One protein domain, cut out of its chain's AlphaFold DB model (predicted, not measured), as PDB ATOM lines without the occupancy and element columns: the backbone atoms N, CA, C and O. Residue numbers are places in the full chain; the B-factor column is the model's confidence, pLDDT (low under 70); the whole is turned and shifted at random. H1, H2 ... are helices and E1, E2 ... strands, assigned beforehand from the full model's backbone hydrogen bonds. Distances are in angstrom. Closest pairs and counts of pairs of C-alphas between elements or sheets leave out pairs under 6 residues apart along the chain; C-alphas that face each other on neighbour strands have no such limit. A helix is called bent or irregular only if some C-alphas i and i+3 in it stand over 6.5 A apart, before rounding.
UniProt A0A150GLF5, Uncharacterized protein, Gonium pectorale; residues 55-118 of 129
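This is residues 55 to 118 of the 129 residues of an uncharacterized protein of Gonium pectorale (UniProt A0A150GLF5). Two strand hairpins spread from a shared corner as the legs of a wide V, and a single helix, H1, points away from them as a separate arm. One leg is the bent hairpin of E4 and E5, with E1 beside the first part of E4; the other is the narrow hairpin of E2 and E3, and residues 106 to 118 of H1 stick out free. The 64 printed residues hold five named strands and one named helix, in the order E1 E2 E3 E4 E5 H1, with an antiparallel sheet E1 - E4 - E5, an antiparallel pair E2 - E3, and a mixed class of helices and strands. The whole is loose, with a radius of gyration of the C-alphas of 15.2 A, and only just flat, spanning 51 by 33 by 13 A.

E1, residues 55 to 58, is an edge strand and the antiparallel neighbour of E4, residues 75 to 83; C-alphas 55 and 78 face each other at 4.5 A, and N 56 and O 77 are within hydrogen-bond range at 2.9 A. E1 runs on into E2, residues 61 to 63, across a break of 2 residues, at 49 degrees. E2 forms an antiparallel hairpin with E3, residues 69 to 71, where C-alphas 63 and 69 face each other at 4.7 A and N 62 and O 70 are 2.8 A apart. E2 and E4 are apart. E4 bends by 74 degrees at residue 80 and forms a hairpin with E5, residues 88 to 93, the other edge strand. Across it C-alphas 79 and 91 face each other at 4.8 A, with N 80 and O 90 at 2.8 A and N 92 and O 78 at 2.8 A. The sheet E1 - E4 - E5 is strongly twisted. H1, residues 103 to 118, is not on this sheet, and it is apart from E1, E2, E3 and E4. In H1 every O i to N i+4 pair is within hydrogen-bond range.

E1 begins at C-alpha 55, (-58.445, 6.789, 33.346). E2 and E3 are three residues each. E4 is the longest strand by residues and measures 20.5 A from first to last C-alpha; E5 measures 16.3 A and ends at C-alpha 93, (-52.061, 4.915, 26.502). H1 measures 22.2 A and ends at C-alpha 118, (-25.041, 23.464, 22.036).

The two C-alphas farthest apart, those of Gly 85 and Gly 118, are 51.6 A apart. Residues 83 to 88 also stand free; without the free stretches the body spans 34 by 25 by 14 A. The printed part has no cut. The link from E5 to H1, 9 residues, is short, and the other four links are tight. The mean pLDDT of the printed part is 88.4, and residues 117 to 118 are under 70.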
ATOM      1  N   VAL A  55     -59.787   6.205  33.420       92.31
ATOM      2  CA  VAL A  55     -58.445   6.789  33.346       92.31
ATOM      3  C   VAL A  55     -57.855   6.828  34.745       92.31
ATOM      4  O   VAL A  55     -58.406   7.464  35.639       92.31
ATOM      5  N   LEU A  56     -56.709   6.174  34.915       92.56
ATOM      6  CA  LEU A  56     -55.988   6.125  36.180       92.56
ATOM      7  C   LEU A  56     -54.736   6.989  36.114       92.56
ATOM      8  O   LEU A  56     -54.000   6.959  35.124       92.56
ATOM      9  N   ALA A  57     -54.476   7.710  37.201       92.19
ATOM     10  CA  ALA A  57     -53.173   8.287  37.485       92.19
ATOM     11  C   ALA A  57     -52.376   7.300  38.346       92.19
ATOM     12  O   ALA A  57     -52.882   6.806  39.351       92.19
ATOM     13  N   TYR A  58     -51.140   7.002  37.954       91.44
ATOM     14  CA  TYR A  58     -50.305   6.018  38.639       91.44
ATOM     15  C   TYR A  58     -48.831   6.428  38.656       91.44
ATOM     16  O   TYR A  58     -48.381   7.248  37.854       91.44
ATOM     17  N   LYS A  59     -48.082   5.832  39.584       92.81
ATOM     18  CA  LYS A  59     -46.618   5.863  39.651       92.81
ATOM     19  C   LYS A  59     -46.109   4.430  39.674       92.81
ATOM     20  O   LYS A  59     -46.779   3.551  40.210       92.81
ATOM     21  N   LEU A  60     -44.945   4.205  39.086       91.38
ATOM     22  CA  LEU A  60     -44.294   2.904  39.062       91.38
ATOM     23  C   LEU A  60     -43.163   2.889  40.081       91.38
ATOM     24  O   LEU A  60     -42.431   3.869  40.215       91.38
ATOM     25  N   LEU A  61     -43.029   1.770  40.785       94.44
ATOM     26  CA  LEU A  61     -41.803   1.452  41.496       94.44
ATOM     27  C   LEU A  61     -40.857   0.801  40.489       94.44
ATOM     28  O   LEU A  61     -41.149  -0.261  39.943       94.44
ATOM     29  N   GLU A  62     -39.753   1.473  40.211       92.12
ATOM     30  CA  GLU A  62     -38.758   1.078  39.226       92.12
ATOM     31  C   GLU A  62     -37.493   0.643  39.971       92.12
ATOM     32  O   GLU A  62     -37.015   1.338  40.869       92.12
ATOM     33  N   VAL A  63     -36.946  -0.514  39.606       92.69
ATOM     34  CA  VAL A  63     -35.643  -0.972  40.098       92.69
ATOM     35  C   VAL A  63     -34.672  -0.878  38.930       92.69
ATOM     36  O   VAL A  63     -34.816  -1.595  37.939       92.69
ATOM     37  N   GLY A  64     -33.738   0.067  39.023       86.62
ATOM     38  CA  GLY A  64     -32.711   0.283  38.009       86.62
ATOM     39  C   GLY A  64     -31.598  -0.766  38.067       86.62
ATOM     40  O   GLY A  64     -31.545  -1.604  38.965       86.62
ATOM     41  N   ALA A  65     -30.660  -0.692  37.120       90.75
ATOM     42  CA  ALA A  65     -29.461  -1.541  37.119       90.75
ATOM     43  C   ALA A  65     -28.546  -1.293  38.336       90.75
ATOM     44  O   ALA A  65     -27.740  -2.145  38.695       90.75
ATOM     45  N   ASP A  66     -28.692  -0.136  38.982       93.62
ATOM     46  CA  ASP A  66     -28.051   0.224  40.247       93.62
ATOM     47  C   ASP A  66     -28.691  -0.467  41.466       93.62
ATOM     48  O   ASP A  66     -28.269  -0.218  42.594       93.62
ATOM     49  N   MET A  67     -29.712  -1.312  41.257       93.12
ATOM     50  CA  MET A  67     -30.483  -1.998  42.301       93.12
ATOM     51  C   MET A  67     -31.096  -1.042  43.333       93.12
ATOM     52  O   MET A  67     -31.489  -1.456  44.423       93.12
ATOM     53  N   CYS A  68     -31.211   0.241  42.985       93.12
ATOM     54  CA  CYS A  68     -31.791   1.253  43.848       93.12
ATOM     55  C   CYS A  68     -33.265   1.445  43.465       93.12
ATOM     56  O   CYS A  68     -33.550   1.826  42.325       93.12
ATOM     57  N   PRO A  69     -34.217   1.196  44.384       93.81
ATOM     58  CA  PRO A  69     -35.629   1.424  44.115       93.81
ATOM     59  C   PRO A  69     -35.898   2.922  43.947       93.81
ATOM     60  O   PRO A  69     -35.460   3.750  44.747       93.81
ATOM     61  N   ARG A  70     -36.631   3.280  42.894       93.62
ATOM     62  CA  ARG A  70     -37.013   4.656  42.562       93.62
ATOM     63  C   ARG A  70     -38.487   4.699  42.196       93.62
ATOM     64  O   ARG A  70     -39.046   3.727  41.704       93.62
ATOM     65  N   VAL A  71     -39.125   5.840  42.423       92.88
ATOM     66  CA  VAL A  71     -40.529   6.040  42.053       92.88
ATOM     67  C   VAL A  71     -40.595   6.899  40.799       92.88
ATOM     68  O   VAL A  71     -40.002   7.979  40.748       92.88
ATOM     69  N   SER A  72     -41.333   6.435  39.795       89.94
ATOM     70  CA  SER A  72     -41.516   7.164  38.547       89.94
ATOM     71  C   SER A  72     -42.275   8.482  38.762       89.94
ATOM     72  O   SER A  72     -43.043   8.632  39.725       89.94
ATOM     73  N   PRO A  73     -42.173   9.433  37.817       89.81
ATOM     74  CA  PRO A  73     -43.133  10.524  37.709       89.81
ATOM     75  C   PRO A  73     -44.566   9.998  37.552       89.81
ATOM     76  O   PRO A  73     -44.783   8.834  37.203       89.81
ATOM     77  N   TRP A  74     -45.549  10.869  37.785       90.00
ATOM     78  CA  TRP A  74     -46.951  10.549  37.525       90.00
ATOM     79  C   TRP A  74     -47.179  10.227  36.047       90.00
ATOM     80  O   TRP A  74     -46.739  10.960  35.161       90.00
ATOM     81  N   ARG A  75     -47.913   9.146  35.798       91.31
ATOM     82  CA  ARG A  75     -48.337   8.695  34.472       91.31
ATOM     83  C   ARG A  75     -49.856   8.551  34.451       91.31
ATOM     84  O   ARG A  75     -50.487   8.397  35.496       91.31
ATOM     85  N   GLN A  76     -50.438   8.611  33.258       92.12
ATOM     86  CA  GLN A  76     -51.871   8.428  33.049       92.12
ATOM     87  C   GLN A  76     -52.115   7.369  31.980       92.12
ATOM     88  O   GLN A  76     -51.447   7.354  30.945       92.12
ATOM     89  N   GLY A  77     -53.084   6.491  32.225       92.12
ATOM     90  CA  GLY A  77     -53.419   5.392  31.325       92.12
ATOM     91  C   GLY A  77     -54.885   5.009  31.428       92.12
ATOM     92  O   GLY A  77     -55.523   5.231  32.456       92.12
ATOM     93  N   ARG A  78     -55.422   4.447  30.346       94.25
ATOM     94  CA  ARG A  78     -56.800   3.957  30.291       94.25
ATOM     95  C   ARG A  78     -56.845   2.475  30.633       94.25
ATOM     96  O   ARG A  78     -56.109   1.693  30.035       94.25
ATOM     97  N   VAL A  79     -57.742   2.076  31.523       94.25
ATOM     98  CA  VAL A  79     -57.971   0.671  31.865       94.25
ATOM     99  C   VAL A  79     -58.569  -0.045  30.662       94.25
ATOM    100  O   VAL A  79     -59.635   0.321  30.167       94.25
ATOM    101  N   ALA A  80     -57.867  -1.061  30.173       94.94
ATOM    102  CA  ALA A  80     -58.314  -1.897  29.067       94.94
ATOM    103  C   ALA A  80     -58.883  -3.232  29.551       94.94
ATOM    104  O   ALA A  80     -59.824  -3.735  28.943       94.94
ATOM    105  N   ALA A  81     -58.324  -3.792  30.624       93.62
ATOM    106  CA  ALA A  81     -58.802  -5.025  31.235       93.62
ATOM    107  C   ALA A  81     -58.340  -5.138  32.694       93.62
ATOM    108  O   ALA A  81     -57.312  -4.573  33.076       93.62
ATOM    109  N   TRP A  82     -59.090  -5.917  33.469       91.81
ATOM    110  CA  TRP A  82     -58.699  -6.425  34.780       91.81
ATOM    111  C   TRP A  82     -58.531  -7.939  34.678       91.81
ATOM    112  O   TRP A  82     -59.470  -8.639  34.296       91.81
ATOM    113  N   ASP A  83     -57.342  -8.435  35.007       89.38
ATOM    114  CA  ASP A  83     -57.076  -9.862  35.126       89.38
ATOM    115  C   ASP A  83     -57.175 -10.266  36.599       89.38
ATOM    116  O   ASP A  83     -56.279  -9.998  37.402       89.38
ATOM    117  N   ALA A  84     -58.281 -10.922  36.951       86.88
ATOM    118  CA  ALA A  84     -58.526 -11.393  38.309       86.88
ATOM    119  C   ALA A  84     -57.573 -12.525  38.733       86.88
ATOM    120  O   ALA A  84     -57.277 -12.642  39.922       86.88
ATOM    121  N   GLY A  85     -57.086 -13.334  37.785       92.56
ATOM    122  CA  GLY A  85     -56.172 -14.442  38.061       92.56
ATOM    123  C   GLY A  85     -54.783 -13.941  38.442       92.56
ATOM    124  O   GLY A  85     -54.235 -14.350  39.462       92.56
ATOM    125  N   ALA A  86     -54.249 -12.994  37.669       90.94
ATOM    126  CA  ALA A  86     -52.959 -12.362  37.951       90.94
ATOM    127  C   ALA A  86     -53.046 -11.176  38.929       90.94
ATOM    128  O   ALA A  86     -52.014 -10.614  39.294       90.94
ATOM    129  N   ARG A  87     -54.260 -10.763  39.329       88.38
ATOM    130  CA  ARG A  87     -54.531  -9.529  40.093       88.38
ATOM    131  C   ARG A  87     -53.845  -8.308  39.475       88.38
ATOM    132  O   ARG A  87     -53.220  -7.509  40.171       88.38
ATOM    133  N   SER A  88     -53.939  -8.191  38.152       90.88
ATOM    134  CA  SER A  88     -53.222  -7.175  37.383       90.88
ATOM    135  C   SER A  88     -54.158  -6.344  36.505       90.88
ATOM    136  O   SER A  88     -55.221  -6.794  36.075       90.88
ATOM    137  N   LEU A  89     -53.755  -5.098  36.249       92.50
ATOM    138  CA  LEU A  89     -54.449  -4.174  35.354       92.50
ATOM    139  C   LEU A  89     -53.695  -4.074  34.033       92.50
ATOM    140  O   LEU A  89     -52.492  -3.819  34.009       92.50
ATOM    141  N   VAL A  90     -54.427  -4.181  32.927       93.81
ATOM    142  CA  VAL A  90     -53.897  -3.866  31.600       93.81
ATOM    143  C   VAL A  90     -54.255  -2.427  31.275       93.81
ATOM    144  O   VAL A  90     -55.432  -2.083  31.143       93.81
ATOM    145  N   LEU A  91     -53.235  -1.585  31.119       93.19
ATOM    146  CA  LEU A  91     -53.392  -0.178  30.764       93.19
ATOM    147  C   LEU A  91     -53.035   0.052  29.293       93.19
ATOM    148  O   LEU A  91     -52.046  -0.468  28.780       93.19
ATOM    149  N   ARG A  92     -53.837   0.869  28.612       93.19
ATOM    150  CA  ARG A  92     -53.519   1.451  27.302       93.19
ATOM    151  C   ARG A  92     -53.099   2.914  27.471       93.19
ATOM    152  O   ARG A  92     -53.471   3.535  28.471       93.19
ATOM    153  N   PRO A  93     -52.364   3.489  26.501       91.38
ATOM    154  CA  PRO A  93     -52.061   4.915  26.502       91.38
ATOM    155  C   PRO A  93     -53.320   5.772  26.665       91.38
ATOM    156  O   PRO A  93     -54.422   5.373  26.274       91.38
ATOM    157  N   HIS A  94     -53.145   6.957  27.246       91.56
ATOM    158  CA  HIS A  94     -54.232   7.907  27.431       91.56
ATOM    159  C   HIS A  94     -54.896   8.247  26.073       91.56
ATOM    160  O   HIS A  94     -54.190   8.431  25.080       91.56
ATOM    161  N   PRO A  95     -56.239   8.353  25.986       86.38
ATOM    162  CA  PRO A  95     -56.939   8.597  24.716       86.38
ATOM    163  C   PRO A  95     -56.597   9.950  24.074       86.38
ATOM    164  O   PRO A  95     -56.670  10.099  22.859       86.38
ATOM    165  N   ASN A  96     -56.222  10.944  24.882       88.88
ATOM    166  CA  ASN A  96     -55.671  12.204  24.385       88.88
ATOM    167  C   ASN A  96     -54.201  12.009  23.956       88.88
ATOM    168  O   ASN A  96     -53.362  11.819  24.838       88.88
ATOM    169  N   PRO A  97     -53.857  12.143  22.659       82.50
ATOM    170  CA  PRO A  97     -52.503  11.900  22.149       82.50
ATOM    171  C   PRO A  97     -51.464  12.906  22.658       82.50
ATOM    172  O   PRO A  97     -50.265  12.673  22.536       82.50
ATOM    173  N   ARG A  98     -51.902  14.031  23.238       83.81
ATOM    174  CA  ARG A  98     -51.008  15.008  23.878       83.81
ATOM    175  C   ARG A  98     -50.473  14.523  25.227       83.81
ATOM    176  O   ARG A  98     -49.503  15.081  25.725       83.81
ATOM    177  N   ILE A  99     -51.097  13.505  25.818       83.88
ATOM    178  CA  ILE A  99     -50.722  12.948  27.117       83.88
ATOM    179  C   ILE A  99     -49.914  11.676  26.862       83.88
ATOM    180  O   ILE A  99     -50.457  10.579  26.749       83.88
ATOM    181  N   HIS A 100     -48.596  11.841  26.726       81.81
ATOM    182  CA  HIS A 100     -47.678  10.721  26.540       81.81
ATOM    183  C   HIS A 100     -47.190  10.199  27.902       81.81
ATOM    184  O   HIS A 100     -46.723  10.997  28.717       81.81
ATOM    185  N   PRO A 101     -47.207   8.877  28.162       79.19
ATOM    186  CA  PRO A 101     -46.797   8.319  29.457       79.19
ATOM    187  C   PRO A 101     -45.330   8.608  29.814       79.19
ATOM    188  O   PRO A 101     -44.986   8.643  30.991       79.19
ATOM    189  N   LEU A 102     -44.481   8.843  28.808       82.94
ATOM    190  CA  LEU A 102     -43.059   9.200  28.941       82.94
ATOM    191  C   LEU A 102     -42.780  10.680  28.616       82.94
ATOM    192  O   LEU A 102     -41.660  11.025  28.251       82.94
ATOM    193  N   ALA A 103     -43.788  11.563  28.651       82.12
ATOM    194  CA  ALA A 103     -43.633  12.956  28.211       82.12
ATOM    195  C   ALA A 103     -42.458  13.672  28.901       82.12
ATOM    196  O   ALA A 103     -41.634  14.283  28.223       82.12
ATOM    197  N   ALA A 104     -42.345  13.528  30.225       78.56
ATOM    198  CA  ALA A 104     -41.277  14.138  31.014       78.56
ATOM    199  C   ALA A 104     -39.883  13.602  30.639       78.56
ATOM    200  O   ALA A 104     -38.934  14.372  30.515       78.56
ATOM    201  N   GLU A 105     -39.759  12.294  30.409       83.12
ATOM    202  CA  GLU A 105     -38.497  11.655  30.017       83.12
ATOM    203  C   GLU A 105     -38.070  12.072  28.609       83.12
ATOM    204  O   GLU A 105     -36.906  12.390  28.384       83.12
ATOM    205  N   LEU A 106     -39.017  12.146  27.667       83.25
ATOM    206  CA  LEU A 106     -38.754  12.634  26.314       83.25
ATOM    207  C   LEU A 106     -38.333  14.106  26.316       83.25
ATOM    208  O   LEU A 106     -37.455  14.492  25.551       83.25
ATOM    209  N   GLU A 107     -38.946  14.940  27.155       85.12
ATOM    210  CA  GLU A 107     -38.536  16.336  27.308       85.12
ATOM    211  C   GLU A 107     -37.142  16.452  27.937       85.12
ATOM    212  O   GLU A 107     -36.310  17.210  27.440       85.12
ATOM    213  N   ALA A 108     -36.852  15.667  28.978       84.81
ATOM    214  CA  ALA A 108     -35.531  15.615  29.598       84.81
ATOM    215  C   ALA A 108     -34.457  15.142  28.607       84.81
ATOM    216  O   ALA A 108     -33.381  15.735  28.539       84.81
ATOM    217  N   LEU A 109     -34.760  14.128  27.793       85.44
ATOM    218  CA  LEU A 109     -33.870  13.640  26.743       85.44
ATOM    219  C   LEU A 109     -33.631  14.708  25.671       85.44
ATOM    220  O   LEU A 109     -32.487  14.952  25.301       85.44
ATOM    221  N   ARG A 110     -34.684  15.399  25.214       88.44
ATOM    222  CA  ARG A 110     -34.556  16.521  24.266       88.44
ATOM    223  C   ARG A 110     -33.699  17.651  24.831       88.44
ATOM    224  O   ARG A 110     -32.861  18.179  24.109       88.44
ATOM    225  N   LYS A 111     -33.879  17.999  26.109       89.00
ATOM    226  CA  LYS A 111     -33.063  19.006  26.803       89.00
ATOM    227  C   LYS A 111     -31.595  18.589  26.890       89.00
ATOM    228  O   LYS A 111     -30.732  19.412  26.611       89.00
ATOM    229  N   ARG A 112     -31.310  17.322  27.216       88.62
ATOM    230  CA  ARG A 112     -29.938  16.785  27.240       88.62
ATOM    231  C   ARG A 112     -29.288  16.825  25.861       88.62
ATOM    232  O   ARG A 112     -28.212  17.391  25.736       88.62
ATOM    233  N   MET A 113     -29.978  16.339  24.829       88.12
ATOM    234  CA  MET A 113     -29.466  16.398  23.456       88.12
ATOM    235  C   MET A 113     -29.224  17.840  22.994       88.12
ATOM    236  O   MET A 113     -28.225  18.107  22.342       88.12
ATOM    237  N   ALA A 114     -30.103  18.785  23.346       85.44
ATOM    238  CA  ALA A 114     -29.910  20.197  23.014       85.44
ATOM    239  C   ALA A 114     -28.707  20.824  23.743       85.44
ATOM    240  O   ALA A 114     -28.015  21.649  23.155       85.44
ATOM    241  N   ALA A 115     -28.444  20.431  24.994       83.50
ATOM    242  CA  ALA A 115     -27.268  20.877  25.739       83.50
ATOM    243  C   ALA A 115     -25.967  20.307  25.147       83.50
ATOM    244  O   ALA A 115     -25.014  21.053  24.958       83.50
ATOM    245  N   GLU A 116     -25.950  19.025  24.776       76.19
ATOM    246  CA  GLU A 116     -24.788  18.381  24.140       76.19
ATOM    247  C   GLU A 116     -24.508  18.928  22.732       76.19
ATOM    248  O   GLU A 116     -23.353  19.092  22.349       76.19
ATOM    249  N   LEU A 117     -25.549  19.265  21.962       69.50
ATOM    250  CA  LEU A 117     -25.387  19.873  20.638       69.50
ATOM    251  C   LEU A 117     -25.001  21.365  20.710       69.50
ATOM    252  O   LEU A 117     -24.411  21.891  19.769       69.50
ATOM    253  N   GLY A 118     -25.350  22.049  21.805       59.41
ATOM    254  CA  GLY A 118     -25.041  23.464  22.036       59.41
ATOM    255  C   GLY A 118     -23.615  23.730  22.533       59.41
ATOM    256  O   GLY A 118     -23.102  24.822  22.307       59.41
TER     257      GLY A 118